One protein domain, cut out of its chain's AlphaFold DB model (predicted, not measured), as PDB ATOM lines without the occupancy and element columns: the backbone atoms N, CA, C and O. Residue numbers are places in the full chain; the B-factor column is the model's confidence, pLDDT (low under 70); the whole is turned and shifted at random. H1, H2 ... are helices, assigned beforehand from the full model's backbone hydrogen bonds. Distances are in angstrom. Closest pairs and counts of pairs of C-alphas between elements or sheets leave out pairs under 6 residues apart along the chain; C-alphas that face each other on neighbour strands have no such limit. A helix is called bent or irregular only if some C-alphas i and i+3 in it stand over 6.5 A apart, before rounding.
ATOM      1  N   PHE A 436     213.948 131.975 215.648       85.19
ATOM      2  CA  PHE A 436     213.691 130.566 215.362       85.19
ATOM      3  C   PHE A 436     214.306 129.592 216.376       85.19
ATOM      4  O   PHE A 436     213.826 128.460 216.459       85.19
ATOM      5  N   LEU A 437     215.340 129.980 217.131       77.88
ATOM      6  CA  LEU A 437     216.072 129.079 218.033       77.88
ATOM      7  C   LEU A 437     215.849 129.401 219.518       77.88
ATOM      8  O   LEU A 437     215.602 128.464 220.278       77.88
ATOM      9  N   ASP A 438     215.858 130.675 219.919       67.12
ATOM     10  CA  ASP A 438     215.592 131.075 221.308       67.12
ATOM     11  C   ASP A 438     214.104 131.341 221.560       67.12
ATOM     12  O   ASP A 438     213.405 131.995 220.790       67.12
ATOM     13  N   GLY A 439     213.603 130.840 222.689       49.41
ATOM     14  CA  GLY A 439     212.236 131.102 223.129       49.41
ATOM     15  C   GLY A 439     211.167 130.318 222.361       49.41
ATOM     16  O   GLY A 439     210.341 130.886 221.648       49.41
ATOM     17  N   CYS A 440     211.096 129.006 222.599       37.44
ATOM     18  CA  CYS A 440     209.805 128.313 222.620       37.44
ATOM     19  C   CYS A 440     209.402 128.068 224.073       37.44
ATOM     20  O   CYS A 440     209.468 126.949 224.563       37.44
ATOM     21  N   ASN A 441     208.971 129.134 224.740       38.03
ATOM     22  CA  ASN A 441     208.011 129.037 225.836       38.03
ATOM     23  C   ASN A 441     206.711 129.736 225.404       38.03
ATOM     24  O   ASN A 441     206.119 130.480 226.178       38.03
ATOM     25  N   ASP A 442     206.252 129.509 224.167       36.75
ATOM     26  CA  ASP A 442     204.886 129.871 223.757       36.75
ATOM     27  C   ASP A 442     203.895 128.863 224.364       36.75
ATOM     28  O   ASP A 442     203.203 128.097 223.692       36.75
ATOM     29  N   THR A 443     203.827 128.876 225.694       38.81
ATOM     30  CA  THR A 443     202.894 128.106 226.523       38.81
ATOM     31  C   THR A 443     201.432 128.474 226.246       38.81
ATOM     32  O   THR A 443     200.520 127.726 226.605       38.81
ATOM     33  N   PHE A 444     201.171 129.592 225.562       32.78
ATOM     34  CA  PHE A 444     199.821 130.110 225.350       32.78
ATOM     35  C   PHE A 444     199.048 129.423 224.208       32.78
ATOM     36  O   PHE A 444     197.833 129.263 224.304       32.78
ATOM     37  N   LEU A 445     199.730 128.960 223.153       33.88
ATOM     38  CA  LEU A 445     199.108 128.210 222.046       33.88
ATOM     39  C   LEU A 445     199.256 126.691 222.216       33.88
ATOM     40  O   LEU A 445     198.382 125.939 221.783       33.88
ATOM     41  N   GLU A 446     200.314 126.232 222.897       34.84
ATOM     42  CA  GLU A 446     200.481 124.811 223.221       34.84
ATOM     43  C   GLU A 446     199.482 124.312 224.276       34.84
ATOM     44  O   GLU A 446     199.004 123.185 224.151       34.84
ATOM     45  N   SER A 447     199.100 125.126 225.268       35.56
ATOM     46  CA  SER A 447     198.186 124.687 226.341       35.56
ATOM     47  C   SER A 447     196.755 124.428 225.861       35.56
ATOM     48  O   SER A 447     196.133 123.461 226.287       35.56
ATOM     49  N   LYS A 448     196.236 125.212 224.908       34.19
ATOM     50  CA  LYS A 448     194.849 125.048 224.434       34.19
ATOM     51  C   LYS A 448     194.624 123.849 223.502       34.19
ATOM     52  O   LYS A 448     193.480 123.444 223.325       34.19
ATOM     53  N   LEU A 449     195.682 123.285 222.908       38.78
ATOM     54  CA  LEU A 449     195.605 122.125 222.001       38.78
ATOM     55  C   LEU A 449     196.208 120.838 222.595       38.78
ATOM     56  O   LEU A 449     195.834 119.741 222.163       38.78
ATOM     57  N   ARG A 450     197.104 120.937 223.595       38.12
ATOM     58  CA  ARG A 450     197.655 119.761 224.297       38.12
ATOM     59  C   ARG A 450     196.601 119.008 225.107       38.12
ATOM     60  O   ARG A 450     196.677 117.783 225.139       38.12
ATOM     61  N   ASP A 451     195.605 119.680 225.678       40.38
ATOM     62  CA  ASP A 451     194.687 119.032 226.631       40.38
ATOM     63  C   ASP A 451     193.674 118.063 225.998       40.38
ATOM     64  O   ASP A 451     193.159 117.191 226.691       40.38
ATOM     65  N   VAL A 452     193.417 118.140 224.686       41.00
ATOM     66  CA  VAL A 452     192.421 117.261 224.036       41.00
ATOM     67  C   VAL A 452     193.060 116.154 223.190       41.00
ATOM     68  O   VAL A 452     192.520 115.052 223.128       41.00
ATOM     69  N   SER A 453     194.230 116.383 222.573       42.50
ATOM     70  CA  SER A 453     194.864 115.368 221.704       42.50
ATOM     71  C   SER A 453     195.829 114.420 222.430       42.50
ATOM     72  O   SER A 453     195.983 113.271 222.012       42.50
ATOM     73  N   SER A 454     196.443 114.854 223.539       42.69
ATOM     74  CA  SER A 454     197.444 114.052 224.263       42.69
ATOM     75  C   SER A 454     196.853 112.906 225.094       42.69
ATOM     76  O   SER A 454     197.585 111.989 225.459       42.69
ATOM     77  N   MET A 455     195.539 112.914 225.348       44.56
ATOM     78  CA  MET A 455     194.846 111.859 226.098       44.56
ATOM     79  C   MET A 455     194.363 110.677 225.242       44.56
ATOM     80  O   MET A 455     193.966 109.663 225.811       44.56
ATOM     81  N   VAL A 456     194.370 110.770 223.903       52.03
ATOM     82  CA  VAL A 456     193.639 109.806 223.047       52.03
ATOM     83  C   VAL A 456     194.506 109.133 221.972       52.03
ATOM     84  O   VAL A 456     194.171 108.037 221.526       52.03
ATOM     85  N   LEU A 457     195.634 109.725 221.563       50.53
ATOM     86  CA  LEU A 457     196.459 109.193 220.471       50.53
ATOM     87  C   LEU A 457     197.749 108.513 220.972       50.53
ATOM     88  O   LEU A 457     198.432 109.072 221.835       50.53
ATOM     89  N   PRO A 458     198.144 107.351 220.407       56.72
ATOM     90  CA  PRO A 458     199.472 106.773 220.626       56.72
ATOM     91  C   PRO A 458     200.577 107.791 220.303       56.72
ATOM     92  O   PRO A 458     200.420 108.596 219.386       56.72
ATOM     93  N   LEU A 459     201.725 107.727 220.992       54.28
ATOM     94  CA  LEU A 459     202.893 108.602 220.744       54.28
ATOM     95  C   LEU A 459     203.306 108.657 219.259       54.28
ATOM     96  O   LEU A 459     203.786 109.685 218.793       54.28
ATOM     97  N   SER A 460     203.055 107.586 218.499       53.38
ATOM     98  CA  SER A 460     203.312 107.494 217.058       53.38
ATOM     99  C   SER A 460     202.395 108.343 216.169       53.38
ATOM    100  O   SER A 460     202.679 108.496 214.990       53.38
ATOM    101  N   TRP A 461     201.315 108.911 216.704       55.34
ATOM    102  CA  TRP A 461     200.362 109.749 215.964       55.34
ATOM    103  C   TRP A 461     200.447 111.224 216.369       55.34
ATOM    104  O   TRP A 461     199.761 112.065 215.792       55.34
ATOM    105  N   GLN A 462     201.300 111.555 217.343       66.25
ATOM    106  CA  GLN A 462     201.552 112.939 217.725       66.25
ATOM    107  C   GLN A 462     202.401 113.630 216.651       66.25
ATOM    108  O   GLN A 462     203.408 113.083 216.190       66.25
ATOM    109  N   GLY A 463     201.984 114.834 216.254       67.50
ATOM    110  CA  GLY A 463     202.762 115.687 215.362       67.50
ATOM    111  C   GLY A 463     204.090 116.086 216.006       67.50
ATOM    112  O   GLY A 463     204.173 116.315 217.217       67.50
ATOM    113  N   MET A 464     205.130 116.160 215.189       76.06
ATOM    114  CA  MET A 464     206.451 116.638 215.567       76.06
ATOM    115  C   MET A 464     206.366 118.103 216.010       76.06
ATOM    116  O   MET A 464     205.778 118.944 215.327       76.06
ATOM    117  N   ASN A 465     206.974 118.436 217.146       79.94
ATOM    118  CA  ASN A 465     207.185 119.823 217.538       79.94
ATOM    119  C   ASN A 465     208.570 120.276 217.095       79.94
ATOM    120  O   ASN A 465     209.525 119.504 217.059       79.94
ATOM    121  N   TRP A 466     208.710 121.578 216.854       82.88
ATOM    122  CA  TRP A 466     210.013 122.181 216.575       82.88
ATOM    123  C   TRP A 466     211.041 121.879 217.669       82.88
ATOM    124  O   TRP A 466     212.218 121.681 217.378       82.88
ATOM    125  N   GLN A 467     210.581 121.769 218.920       79.62
ATOM    126  CA  GLN A 467     211.436 121.449 220.058       79.62
ATOM    127  C   GLN A 467     211.932 119.996 220.098       79.62
ATOM    128  O   GLN A 467     212.911 119.718 220.784       79.62
ATOM    129  N   ASP A 468     211.330 119.096 219.322       75.56
ATOM    130  CA  ASP A 468     211.766 117.699 219.235       75.56
ATOM    131  C   ASP A 468     212.964 117.530 218.266       75.56
ATOM    132  O   ASP A 468     213.674 116.526 218.314       75.56
ATOM    133  N   ILE A 469     213.221 118.516 217.395       78.25
ATOM    134  CA  ILE A 469     214.331 118.514 216.424       78.25
ATOM    135  C   ILE A 469     215.631 118.887 217.134       78.25
ATOM    136  O   ILE A 469     215.643 119.856 217.890       78.25
ATOM    137  N   ASN A 470     216.754 118.215 216.874       79.06
ATOM    138  CA  ASN A 470     218.025 118.666 217.450       79.06
ATOM    139  C   ASN A 470     218.469 120.028 216.875       79.06
ATOM    140  O   ASN A 470     218.106 120.430 215.768       79.06
ATOM    141  N   ILE A 471     219.318 120.737 217.619       79.19
ATOM    142  CA  ILE A 471     219.738 122.099 217.269       79.19
ATOM    143  C   ILE A 471     220.466 122.204 215.916       79.19
ATOM    144  O   ILE A 471     220.288 123.194 215.209       79.19
ATOM    145  N   ARG A 472     221.252 121.192 215.516       77.94
ATOM    146  CA  ARG A 472     222.003 121.216 214.245       77.94
ATOM    147  C   ARG A 472     221.068 121.144 213.045       77.94
ATOM    148  O   ARG A 472     221.276 121.862 212.065       77.94
ATOM    149  N   ASP A 473     220.021 120.337 213.140       81.31
ATOM    150  CA  ASP A 473     219.031 120.222 212.075       81.31
ATOM    151  C   ASP A 473     218.124 121.442 212.013       81.31
ATOM    152  O   ASP A 473     217.820 121.904 210.916       81.31
ATOM    153  N   ARG A 474     217.770 122.039 213.160       84.69
ATOM    154  CA  ARG A 474     217.059 123.327 213.185       84.69
ATOM    155  C   ARG A 474     217.840 124.417 212.461       84.69
ATOM    156  O   ARG A 474     217.287 125.095 211.598       84.69
ATOM    157  N   ILE A 475     219.130 124.554 212.785       81.81
ATOM    158  CA  ILE A 475     220.042 125.483 212.108       81.81
ATOM    159  C   ILE A 475     220.043 125.187 210.606       81.81
ATOM    160  O   ILE A 475     219.797 126.083 209.803       81.81
ATOM    161  N   SER A 476     220.244 123.929 210.222       80.56
ATOM    162  CA  SER A 476     220.314 123.526 208.815       80.56
ATOM    163  C   SER A 476     219.020 123.816 208.042       80.56
ATOM    164  O   SER A 476     219.094 124.310 206.922       80.56
ATOM    165  N   ILE A 477     217.841 123.617 208.643       86.88
ATOM    166  CA  ILE A 477     216.538 123.958 208.041       86.88
ATOM    167  C   ILE A 477     216.411 125.475 207.823       86.88
ATOM    168  O   ILE A 477     216.071 125.918 206.723       86.88
ATOM    169  N   ILE A 478     216.724 126.287 208.843       87.06
ATOM    170  CA  ILE A 478     216.666 127.757 208.757       87.06
ATOM    171  C   ILE A 478     217.612 128.266 207.666       87.06
ATOM    172  O   ILE A 478     217.210 129.046 206.796       87.06
ATOM    173  N   TYR A 479     218.863 127.802 207.679       83.19
ATOM    174  CA  TYR A 479     219.848 128.172 206.667       83.19
ATOM    175  C   TYR A 479     219.461 127.652 205.284       83.19
ATOM    176  O   TYR A 479     219.636 128.375 204.306       83.19
ATOM    177  N   GLY A 480     218.841 126.475 205.188       82.62
ATOM    178  CA  GLY A 480     218.276 125.952 203.950       82.62
ATOM    179  C   GLY A 480     217.372 126.974 203.261       82.62
ATOM    180  O   GLY A 480     217.490 127.184 202.058       82.62
ATOM    181  N   VAL A 481     216.538 127.703 204.006       86.56
ATOM    182  CA  VAL A 481     215.655 128.740 203.446       86.56
ATOM    183  C   VAL A 481     216.343 130.097 203.278       86.56
ATOM    184  O   VAL A 481     216.187 130.723 202.224       86.56
ATOM    185  N   PHE A 482     217.128 130.543 204.260       87.50
ATOM    186  CA  PHE A 482     217.610 131.929 204.331       87.50
ATOM    187  C   PHE A 482     219.069 132.157 203.908       87.50
ATOM    188  O   PHE A 482     219.482 133.313 203.821       87.50
ATOM    189  N   PHE A 483     219.850 131.123 203.574       82.88
ATOM    190  CA  PHE A 483     221.293 131.247 203.292       82.88
ATOM    191  C   PHE A 483     221.640 132.342 202.270       82.88
ATOM    192  O   PHE A 483     222.552 133.140 202.486       82.88
ATOM    193  N   LYS A 484     220.900 132.431 201.155       82.75
ATOM    194  CA  LYS A 484     221.154 133.473 200.142       82.75
ATOM    195  C   LYS A 484     220.837 134.877 200.644       82.75
ATOM    196  O   LYS A 484     221.490 135.825 200.228       82.75
ATOM    197  N   ALA A 485     219.834 135.012 201.502       85.62
ATOM    198  CA  ALA A 485     219.376 136.294 202.015       85.62
ATOM    199  C   ALA A 485     220.273 136.811 203.151       85.62
ATOM    200  O   ALA A 485     220.589 137.998 203.188       85.62
ATOM    201  N   VAL A 486     220.786 135.911 203.997       85.19
ATOM    202  CA  VAL A 486     221.821 136.212 205.003       85.19
ATOM    203  C   VAL A 486     223.076 136.807 204.353       85.19
ATOM    204  O   VAL A 486     223.621 137.801 204.836       85.19
ATOM    205  N   ASN A 487     223.490 136.245 203.216       81.50
ATOM    206  CA  ASN A 487     224.665 136.686 202.464       81.50
ATOM    207  C   ASN A 487     224.387 137.837 201.481       81.50
ATOM    208  O   ASN A 487     225.307 138.328 200.830       81.50
ATOM    209  N   ASN A 488     223.132 138.266 201.334       85.75
ATOM    210  CA  ASN A 488     222.791 139.405 200.493       85.75
ATOM    211  C   ASN A 488     222.899 140.686 201.324       85.75
ATOM    212  O   ASN A 488     222.113 140.877 202.248       85.75
ATOM    213  N   CYS A 489     223.844 141.566 200.995       84.50
ATOM    214  CA  CYS A 489     224.055 142.818 201.719       84.50
ATOM    215  C   CYS A 489     222.915 143.837 201.561       84.50
ATOM    216  O   CYS A 489     222.776 144.675 202.441       84.50
ATOM    217  N   ASP A 490     222.076 143.730 200.527       86.25
ATOM    218  CA  ASP A 490     220.915 144.610 200.323       86.25
ATOM    219  C   ASP A 490     219.638 144.093 201.009       86.25
ATOM    220  O   ASP A 490     218.666 144.828 201.170       86.25
ATOM    221  N   ALA A 491     219.608 142.812 201.395       86.31
ATOM    222  CA  ALA A 491     218.481 142.244 202.129       86.31
ATOM    223  C   ALA A 491     218.466 142.767 203.571       86.31
ATOM    224  O   ALA A 491     219.527 142.994 204.153       86.31
ATOM    225  N   TYR A 492     217.291 142.862 204.186       88.06
ATOM    226  CA  TYR A 492     217.165 143.146 205.614       88.06
ATOM    227  C   TYR A 492     216.121 142.243 206.262       88.06
ATOM    228  O   TYR A 492     215.192 141.777 205.602       88.06
ATOM    229  N   PHE A 493     216.267 142.019 207.566       87.56
ATOM    230  CA  PHE A 493     215.298 141.291 208.378       87.56
ATOM    231  C   PHE A 493     214.905 142.095 209.609       87.56
ATOM    232  O   PHE A 493     215.744 142.727 210.247       87.56
ATOM    233  N   THR A 494     213.635 142.011 209.979       86.31
ATOM    234  CA  THR A 494     213.131 142.484 211.269       86.31
ATOM    235  C   THR A 494     212.345 141.361 211.921       86.31
ATOM    236  O   THR A 494     211.874 140.438 211.246       86.31
ATOM    237  N   LYS A 495     212.171 141.429 213.241       84.81
ATOM    238  CA  LYS A 495     211.374 140.439 213.968       84.81
ATOM    239  C   LYS A 495     209.951 140.340 213.409       84.81
ATOM    240  O   LYS A 495     209.464 139.236 213.199       84.81
ATOM    241  N   GLN A 496     209.318 141.473 213.083       81.94
ATOM    242  CA  GLN A 496     207.965 141.484 212.509       81.94
ATOM    243  C   GLN A 496     207.880 140.753 211.169       81.94
ATOM    244  O   GLN A 496     206.916 140.030 210.944       81.94
ATOM    245  N   LEU A 497     208.895 140.888 210.309       85.31
ATOM    246  CA  LEU A 497     208.934 140.190 209.023       85.31
ATOM    247  C   LEU A 497     209.113 138.674 209.180       85.31
ATOM    248  O   LEU A 497     208.622 137.907 208.356       85.31
ATOM    249  N   LEU A 498     209.823 138.234 210.221       88.44
ATOM    250  CA  LEU A 498     210.155 136.824 210.425       88.44
ATOM    251  C   LEU A 498     209.102 136.053 211.235       88.44
ATOM    252  O   LEU A 498     209.022 134.833 211.098       88.44
ATOM    253  N   LEU A 499     208.283 136.719 212.056       87.94
ATOM    254  CA  LEU A 499     207.276 136.051 212.892       87.94
ATOM    255  C   LEU A 499     206.224 135.261 212.083       87.94
ATOM    256  O   LEU A 499     206.043 134.079 212.386       87.94
ATOM    257  N   PRO A 500     205.595 135.807 211.021       87.50
ATOM    258  CA  PRO A 500     204.683 135.024 210.175       87.50
ATOM    259  C   PRO A 500     205.375 133.830 209.496       87.50
ATOM    260  O   PRO A 500     204.803 132.755 209.334       87.50
ATOM    261  N   VAL A 501     206.652 133.990 209.141       91.19
ATOM    262  CA  VAL A 501     207.465 132.929 208.527       91.19
ATOM    263  C   VAL A 501     207.747 131.805 209.526       91.19
ATOM    264  O   VAL A 501     207.665 130.628 209.166       91.19
ATOM    265  N   LYS A 502     208.035 132.152 210.789       90.38
ATOM    266  CA  LYS A 502     208.157 131.202 211.905       90.38
ATOM    267  C   LYS A 502     206.864 130.429 212.102       90.38
ATOM    268  O   LYS A 502     206.915 129.212 212.242       90.38
ATOM    269  N   GLU A 503     205.715 131.093 212.068       88.44
ATOM    270  CA  GLU A 503     204.427 130.411 212.203       88.44
ATOM    271  C   GLU A 503     204.243 129.331 211.126       88.44
ATOM    272  O   GLU A 503     203.869 128.198 211.443       88.44
ATOM    273  N   LYS A 504     204.608 129.627 209.872       90.69
ATOM    274  CA  LYS A 504     204.586 128.633 208.789       90.69
ATOM    275  C   LYS A 504     205.551 127.480 208.985       90.69
ATOM    276  O   LYS A 504     205.168 126.342 208.714       90.69
ATOM    277  N   LEU A 505     206.746 127.732 209.511       90.81
ATOM    278  CA  LEU A 505     207.669 126.657 209.875       90.81
ATOM    279  C   LEU A 505     207.024 125.712 210.891       90.81
ATOM    280  O   LEU A 505     207.011 124.501 210.687       90.81
ATOM    281  N   LEU A 506     206.450 126.266 211.964       88.12
ATOM    282  CA  LEU A 506     205.817 125.478 213.023       88.12
ATOM    283  C   LEU A 506     204.623 124.666 212.499       88.12
ATOM    284  O   LEU A 506     204.431 123.529 212.925       88.12
ATOM    285  N   GLN A 507     203.841 125.219 211.566       86.44
ATOM    286  CA  GLN A 507     202.750 124.501 210.898       86.44
ATOM    287  C   GLN A 507     203.268 123.347 210.028       86.44
ATOM    288  O   GLN A 507     202.707 122.258 210.095       86.44
ATOM    289  N   CYS A 508     204.339 123.558 209.256       86.81
ATOM    290  CA  CYS A 508     204.925 122.522 208.398       86.81
ATOM    291  C   CYS A 508     205.540 121.385 209.220       86.81
ATOM    292  O   CYS A 508     205.324 120.217 208.918       86.81
ATOM    293  N   VAL A 509     206.256 121.709 210.299       85.06
ATOM    294  CA  VAL A 509     206.887 120.707 211.175       85.06
ATOM    295  C   VAL A 509     205.838 119.793 211.816       85.06
ATOM    296  O   VAL A 509     206.027 118.581 211.845       85.06
ATOM    297  N   LYS A 510     204.685 120.338 212.227       83.00
ATOM    298  CA  LYS A 510     203.579 119.563 212.821       83.00
ATOM    299  C   LYS A 510     202.942 118.527 211.888       83.00
ATOM    300  O   LYS A 510     202.187 117.691 212.377       83.00
ATOM    301  N   GLN A 511     203.208 118.578 210.580       82.19
ATOM    302  CA  GLN A 511     202.678 117.612 209.607       82.19
ATOM    303  C   GLN A 511     203.425 116.271 209.624       82.19
ATOM    304  O   GLN A 511     202.915 115.293 209.085       82.19
ATOM    305  N   TYR A 512     204.612 116.216 210.231       81.44
ATOM    306  CA  TYR A 512     205.422 115.003 210.339       81.44
ATOM    307  C   TYR A 512     205.192 114.316 211.688       81.44
ATOM    308  O   TYR A 512     204.876 114.983 212.677       81.44
ATOM    309  N   HIS A 513     205.332 112.991 211.754       71.44
ATOM    310  CA  HIS A 513     205.018 112.227 212.961       71.44
ATOM    311  C   HIS A 513     206.255 111.973 213.822       71.44
ATOM    312  O   HIS A 513     207.353 111.743 213.321       71.44
ATOM    313  N   LYS A 514     206.070 111.941 215.149       68.25
ATOM    314  CA  LYS A 514     207.154 111.610 216.091       68.25
ATOM    315  C   LYS A 514     207.749 110.213 215.887       68.25
ATOM    316  O   LYS A 514     208.909 110.008 216.212       68.25
ATOM    317  N   CYS A 515     206.986 109.250 215.364       63.38
ATOM    318  CA  CYS A 515     207.488 107.894 215.105       63.38
ATOM    319  C   CYS A 515     208.501 107.808 213.956       63.38
ATOM    320  O   CYS A 515     209.156 106.775 213.828       63.38
ATOM    321  N   ASP A 516     208.653 108.866 213.155       60.50
ATOM    322  CA  ASP A 516     209.592 108.893 212.033       60.50
ATOM    323  C   ASP A 516     211.061 109.049 212.490       60.50
ATOM    324  O   ASP A 516     211.971 108.975 211.662       60.50
ATOM    325  N   PHE A 517     211.325 109.268 213.789       64.94
ATOM    326  CA  PHE A 517     212.677 109.482 214.320       64.94
ATOM    327  C   PHE A 517     212.800 109.191 215.829       64.94
ATOM    328  O   PHE A 517     211.822 109.122 216.568       64.94
ATOM    329  N   VAL A 518     214.039 109.029 216.303       59.53
ATOM    330  CA  VAL A 518     214.359 108.906 217.737       59.53
ATOM    331  C   VAL A 518     214.555 110.310 218.316       59.53
ATOM    332  O   VAL A 518     215.272 111.117 217.723       59.53
ATOM    333  N   GLU A 519     213.946 110.626 219.461       54.69
ATOM    334  CA  GLU A 519     214.130 111.927 220.124       54.69
ATOM    335  C   GLU A 519     215.629 112.246 220.311       54.69
ATOM    336  O   GLU A 519     216.413 111.389 220.713       54.69
ATOM    337  N   ASN A 520     216.041 113.479 219.985       52.84
ATOM    338  CA  ASN A 520     217.439 113.949 219.962       52.84
ATOM    339  C   ASN A 520     218.382 113.298 218.925       52.84
ATOM    340  O   ASN A 520     219.582 113.588 218.940       52.84
ATOM    341  N   SER A 521     217.884 112.471 218.002       64.50
ATOM    342  CA  SER A 521     218.672 111.998 216.854       64.50
ATOM    343  C   SER A 521     218.695 113.011 215.701       64.50
ATOM    344  O   SER A 521     217.906 113.960 215.666       64.50
ATOM    345  N   SER A 522     219.645 112.846 214.777       70.44
ATOM    346  CA  SER A 522     219.674 113.610 213.525       70.44
ATOM    347  C   SER A 522     218.518 113.223 212.620       70.44
ATOM    348  O   SER A 522     218.259 112.037 212.417       70.44
ATOM    349  N   LEU A 523     217.850 114.227 212.052       77.62
ATOM    350  CA  LEU A 523     216.846 114.005 211.031       77.62
ATOM    351  C   LEU A 523     217.500 113.352 209.814       77.62
ATOM    352  O   LEU A 523     218.569 113.784 209.373       77.62
ATOM    353  N   PRO A 524     216.848 112.341 209.224       80.06
ATOM    354  CA  PRO A 524     217.203 111.878 207.895       80.06
ATOM    355  C   PRO A 524     217.235 113.056 206.908       80.06
ATOM    356  O   PRO A 524     216.325 113.888 206.896       80.06
ATOM    357  N   SER A 525     218.268 113.135 206.063       76.69
ATOM    358  CA  SER A 525     218.459 114.267 205.139       76.69
ATOM    359  C   SER A 525     217.261 114.482 204.208       76.69
ATOM    360  O   SER A 525     216.831 115.607 203.985       76.69
ATOM    361  N   ASN A 526     216.640 113.395 203.747       81.50
ATOM    362  CA  ASN A 526     215.419 113.428 202.942       81.50
ATOM    363  C   ASN A 526     214.217 114.055 203.672       81.50
ATOM    364  O   ASN A 526     213.352 114.639 203.026       81.50
ATOM    365  N   LEU A 527     214.123 113.915 204.996       82.19
ATOM    366  CA  LEU A 527     213.069 114.533 205.801       82.19
ATOM    367  C   LEU A 527     213.360 116.019 206.021       82.19
ATOM    368  O   LEU A 527     212.458 116.845 205.906       82.19
ATOM    369  N   GLN A 528     214.623 116.365 206.267       83.12
ATOM    370  CA  GLN A 528     215.073 117.751 206.349       83.12
ATOM    371  C   GLN A 528     214.775 118.524 205.054       83.12
ATOM    372  O   GLN A 528     214.185 119.604 205.120       83.12
ATOM    373  N   ASP A 529     215.107 117.957 203.893       86.38
ATOM    374  CA  ASP A 529     214.832 118.572 202.591       86.38
ATOM    375  C   ASP A 529     213.326 118.763 202.364       86.38
ATOM    376  O   ASP A 529     212.893 119.843 201.964       86.38
ATOM    377  N   LYS A 530     212.506 117.764 202.722       88.25
ATOM    378  CA  LYS A 530     211.040 117.866 202.654       88.25
ATOM    379  C   LYS A 530     210.484 118.982 203.536       88.25
ATOM    380  O   LYS A 530     209.616 119.723 203.082       88.25
ATOM    381  N   ILE A 531     210.988 119.133 204.765       87.94
ATOM    382  CA  ILE A 531     210.582 120.231 205.657       87.94
ATOM    383  C   ILE A 531     210.942 121.578 205.024       87.94
ATOM    384  O   ILE A 531     210.115 122.490 205.013       87.94
ATOM    385  N   VAL A 532     212.152 121.710 204.472       88.88
ATOM    386  CA  VAL A 532     212.610 122.939 203.806       88.88
ATOM    387  C   VAL A 532     211.739 123.268 202.591       88.88
ATOM    388  O   VAL A 532     211.316 124.414 202.444       88.88
ATOM    389  N   GLU A 533     211.448 122.295 201.729       90.00
ATOM    390  CA  GLU A 533     210.603 122.480 200.543       90.00
ATOM    391  C   GLU A 533     209.164 122.847 200.914       90.00
ATOM    392  O   GLU A 533     208.654 123.863 200.436       90.00
ATOM    393  N   SER A 534     208.550 122.095 201.832       89.88
ATOM    394  CA  SER A 534     207.193 122.359 202.322       89.88
ATOM    395  C   SER A 534     207.082 123.744 202.953       89.88
ATOM    396  O   SER A 534     206.127 124.479 202.703       89.88
ATOM    397  N   TRP A 535     208.068 124.130 203.766       92.81
ATOM    398  CA  TRP A 535     208.080 125.440 204.404       92.81
ATOM    399  C   TRP A 535     208.210 126.566 203.379       92.81
ATOM    400  O   TRP A 535     207.458 127.540 203.439       92.81
ATOM    401  N   ARG A 536     209.102 126.417 202.393       90.62
ATOM    402  CA  ARG A 536     209.251 127.386 201.297       90.62
ATOM    403  C   ARG A 536     207.950 127.567 200.531       90.62
ATOM    404  O   ARG A 536     207.520 128.704 200.346       90.62
ATOM    405  N   GLU A 537     207.331 126.475 200.096       90.62
ATOM    406  CA  GLU A 537     206.084 126.526 199.335       90.62
ATOM    407  C   GLU A 537     204.967 127.184 200.148       90.62
ATOM    408  O   GLU A 537     204.331 128.132 199.674       90.62
ATOM    409  N   SER A 538     204.806 126.773 201.410       90.50
ATOM    410  CA  SER A 538     203.820 127.372 202.303       90.50
ATOM    411  C   SER A 538     204.058 128.868 202.505       90.50
ATOM    412  O   SER A 538     203.085 129.616 202.614       90.50
ATOM    413  N   CYS A 539     205.313 129.321 202.557       90.75
ATOM    414  CA  CYS A 539     205.612 130.739 202.706       90.75
ATOM    415  C   CYS A 539     205.310 131.556 201.443       90.75
ATOM    416  O   CYS A 539     204.859 132.698 201.529       90.75
ATOM    417  N   LEU A 540     205.565 130.991 200.263       89.44
ATOM    418  CA  LEU A 540     205.326 131.669 198.987       89.44
ATOM    419  C   LEU A 540     203.830 131.828 198.687       89.44
ATOM    420  O   LEU A 540     203.441 132.825 198.078       89.44
ATOM    421  N   GLN A 541     203.006 130.884 199.143       89.31
ATOM    422  CA  GLN A 541     201.555 130.895 198.946       89.31
ATOM    423  C   GLN A 541     200.795 131.744 199.980       89.31
ATOM    424  O   GLN A 541     199.663 132.143 199.717       89.31
ATOM    425  N   ASP A 542     201.387 132.045 201.142       86.38
ATOM    426  CA  ASP A 542     200.695 132.777 202.208       86.38
ATOM    427  C   ASP A 542     200.590 134.281 201.900       86.38
ATOM    428  O   ASP A 542     201.621 134.956 201.861       86.38
ATOM    429  N   PRO A 543     199.388 134.863 201.733       83.38
ATOM    430  CA  PRO A 543     199.227 136.298 201.492       83.38
ATOM    431  C   PRO A 543     199.758 137.186 202.632       83.38
ATOM    432  O   PRO A 543     200.137 138.319 202.355       83.38
ATOM    433  N   ASN A 544     199.848 136.680 203.866       82.50
ATOM    434  CA  ASN A 544     200.298 137.437 205.040       82.50
ATOM    435  C   ASN A 544     201.823 137.572 205.141       82.50
ATOM    436  O   ASN A 544     202.317 138.345 205.961       82.50
ATOM    437  N   ILE A 545     202.585 136.822 204.340       84.44
ATOM    438  CA  ILE A 545     204.040 136.969 204.297       84.44
ATOM    439  C   ILE A 545     204.409 138.087 203.327       84.44
ATOM    440  O   ILE A 545     204.002 138.090 202.158       84.44
ATOM    441  N   ASP A 546     205.233 139.002 203.830       83.88
ATOM    442  CA  ASP A 546     205.721 140.167 203.108       83.88
ATOM    443  C   ASP A 546     206.402 139.784 201.782       83.88
ATOM    444  O   ASP A 546     207.175 138.819 201.693       83.88
ATOM    445  N   SER A 547     206.116 140.560 200.737       81.06
ATOM    446  CA  SER A 547     206.657 140.353 199.390       81.06
ATOM    447  C   SER A 547     208.191 140.358 199.343       81.06
ATOM    448  O   SER A 547     208.779 139.584 198.582       81.06
ATOM    449  N   LEU A 548     208.846 141.153 200.195       80.88
ATOM    450  CA  LEU A 548     210.298 141.193 200.340       80.88
ATOM    451  C   LEU A 548     210.840 139.836 200.803       80.88
ATOM    452  O   LEU A 548     211.783 139.294 200.223       80.88
ATOM    453  N   ILE A 549     210.226 139.263 201.839       82.88
ATOM    454  CA  ILE A 549     210.626 137.964 202.378       82.88
ATOM    455  C   ILE A 549     210.373 136.863 201.347       82.88
ATOM    456  O   ILE A 549     211.254 136.033 201.109       82.88
ATOM    457  N   LYS A 550     209.223 136.892 200.663       86.50
ATOM    458  CA  LYS A 550     208.922 135.953 199.570       86.50
ATOM    459  C   LYS A 550     209.963 136.002 198.461       86.50
ATOM    460  O   LYS A 550     210.407 134.948 198.013       86.50
ATOM    461  N   ALA A 551     210.393 137.192 198.042       84.00
ATOM    462  CA  ALA A 551     211.416 137.342 197.009       84.00
ATOM    463  C   ALA A 551     212.731 136.650 197.410       84.00
ATOM    464  O   ALA A 551     213.363 135.967 196.597       84.00
ATOM    465  N   HIS A 552     213.118 136.761 198.680       83.50
ATOM    466  CA  HIS A 552     214.311 136.112 199.215       83.50
ATOM    467  C   HIS A 552     214.181 134.585 199.334       83.50
ATOM    468  O   HIS A 552     215.133 133.872 199.002       83.50
ATOM    469  N   ILE A 553     213.011 134.081 199.734       83.69
ATOM    470  CA  ILE A 553     212.704 132.641 199.788       83.69
ATOM    471  C   ILE A 553     212.664 132.035 198.374       83.69
ATOM    472  O   ILE A 553     213.266 130.993 198.118       83.69
ATOM    473  N   ALA A 554     212.025 132.704 197.413       81.38
ATOM    474  CA  ALA A 554     211.968 132.244 196.025       81.38
ATOM    475  C   ALA A 554     213.371 132.157 195.402       81.38
ATOM    476  O   ALA A 554     213.721 131.173 194.745       81.38
ATOM    477  N   ALA A 555     214.219 133.157 195.662       71.62
ATOM    478  CA  ALA A 555     215.589 133.174 195.170       71.62
ATOM    479  C   ALA A 555     216.442 132.021 195.735       71.62
ATOM    480  O   ALA A 555     217.352 131.551 195.042       71.62
ATOM    481  N   SER A 556     216.180 131.537 196.957       60.44
ATOM    482  CA  SER A 556     216.902 130.402 197.557       60.44
ATOM    483  C   SER A 556     216.490 129.039 196.982       60.44
ATOM    484  O   SER A 556     217.329 128.136 196.940       60.44
ATOM    485  N   GLY A 557     215.284 128.931 196.410       52.44
ATOM    486  CA  GLY A 557     214.767 127.775 195.656       52.44
ATOM    487  C   GLY A 557     215.579 127.363 194.428       52.44
ATOM    488  O   GLY A 557     215.735 126.185 194.139       52.44
ATOM    489  N   ILE A 558     216.164 128.332 193.725       48.53
ATOM    490  CA  ILE A 558     216.717 128.120 192.374       48.53
ATOM    491  C   ILE A 558     218.097 127.412 192.385       48.53
ATOM    492  O   ILE A 558     218.613 127.046 191.334       48.53
ATOM    493  N   SER A 559     218.740 127.206 193.546       39.44
ATOM    494  CA  SER A 559     220.100 126.618 193.594       39.44
ATOM    495  C   SER A 559     220.186 125.101 193.738       39.44
ATOM    496  O   SER A 559     221.287 124.591 193.560       39.44
ATOM    497  N   SER A 560     219.108 124.369 194.035       32.09
ATOM    498  CA  SER A 560     219.198 122.902 194.163       32.09
ATOM    499  C   SER A 560     219.114 122.153 192.824       32.09
ATOM    500  O   SER A 560     219.471 120.984 192.775       32.09
TER     501      SER A 560
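What this domain is: This is residues 436 to 560 of the 607 residues of an uncharacterized protein of Orientia tsutsugamushi (UniProt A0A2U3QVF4). Four helices pack crosswise, with H4 touching H2, H3 and H5, while H1 touches no helix and its residues 443 to 452 stick out at the end away from H5. H5 folds back on H4 as a helical hairpin, and the long links 454 to 470 and 510 to 524 loop at H1's end. The printed part has 125 residues, with five named helices, H1 to H5 in order, and no named strand: all helix. It is compact, with a radius of gyration of the C-alphas of 15.3 A, yet elongated, spanning 48 by 30 by 25 A.

Where its parts are: Find C-alpha 443 at (202.894, 128.106, 226.523), where H1 begins; it runs to residue 453. H2, residues 471 to 486, 18.8 A long, has a kink of 55 degrees near residue 480 and is irregular: C-alphas 481 and 484 are 8.0 A apart. H3, residues 495 to 509, measures 20.4 A and is only just irregular, with C-alphas 497 and 500 6.8 A apart. H4, residues 525 to 541, measures 24.5 A. H5, residues 547 to 557, ends at C-alpha 557, (214.767, 127.775, 195.656).

How they stand to each other: Start at the hub, H4. It touches H3 at a steep tilt of 53 degrees, opposite ways, the closest C-alphas being Leu 505 and Trp 535, 5.6 A. It touches H2 at a steep tilt of 45 degrees, the same way; look at C-alphas Ile 477 and Val 532, the closest, 5.9 A. With residues 536 to 540 alone it touches H5, its hairpin partner, at a shallow tilt of 32 degrees, opposite ways; the closest C-alphas, Leu 540 and Lys 550, are 5.6 A apart. H2 touches H5 with residues 480 to 485 alone, only just about perpendicular at 70.2 degrees, the closest C-alphas being Ala 485 and His 552, 5.8 A. H2 and H3 are apart. In H4 and H5 every O i to N i+4 pair is within hydrogen-bond range; H2 has 10 of 12, H3 9 of 11, and H1 2 of 7, with 0 of 8 O i to N i+3 pairs.

The domain as a whole: The C-alphas of Val 456 and Asp 490, the two farthest apart, are 49.7 A apart. The printed part has no cut. The links H1 to H2 and H3 to H4 are long. The model's pLDDT is under 70 at residues 438 to 463, 514 to 521 and 556 to 560.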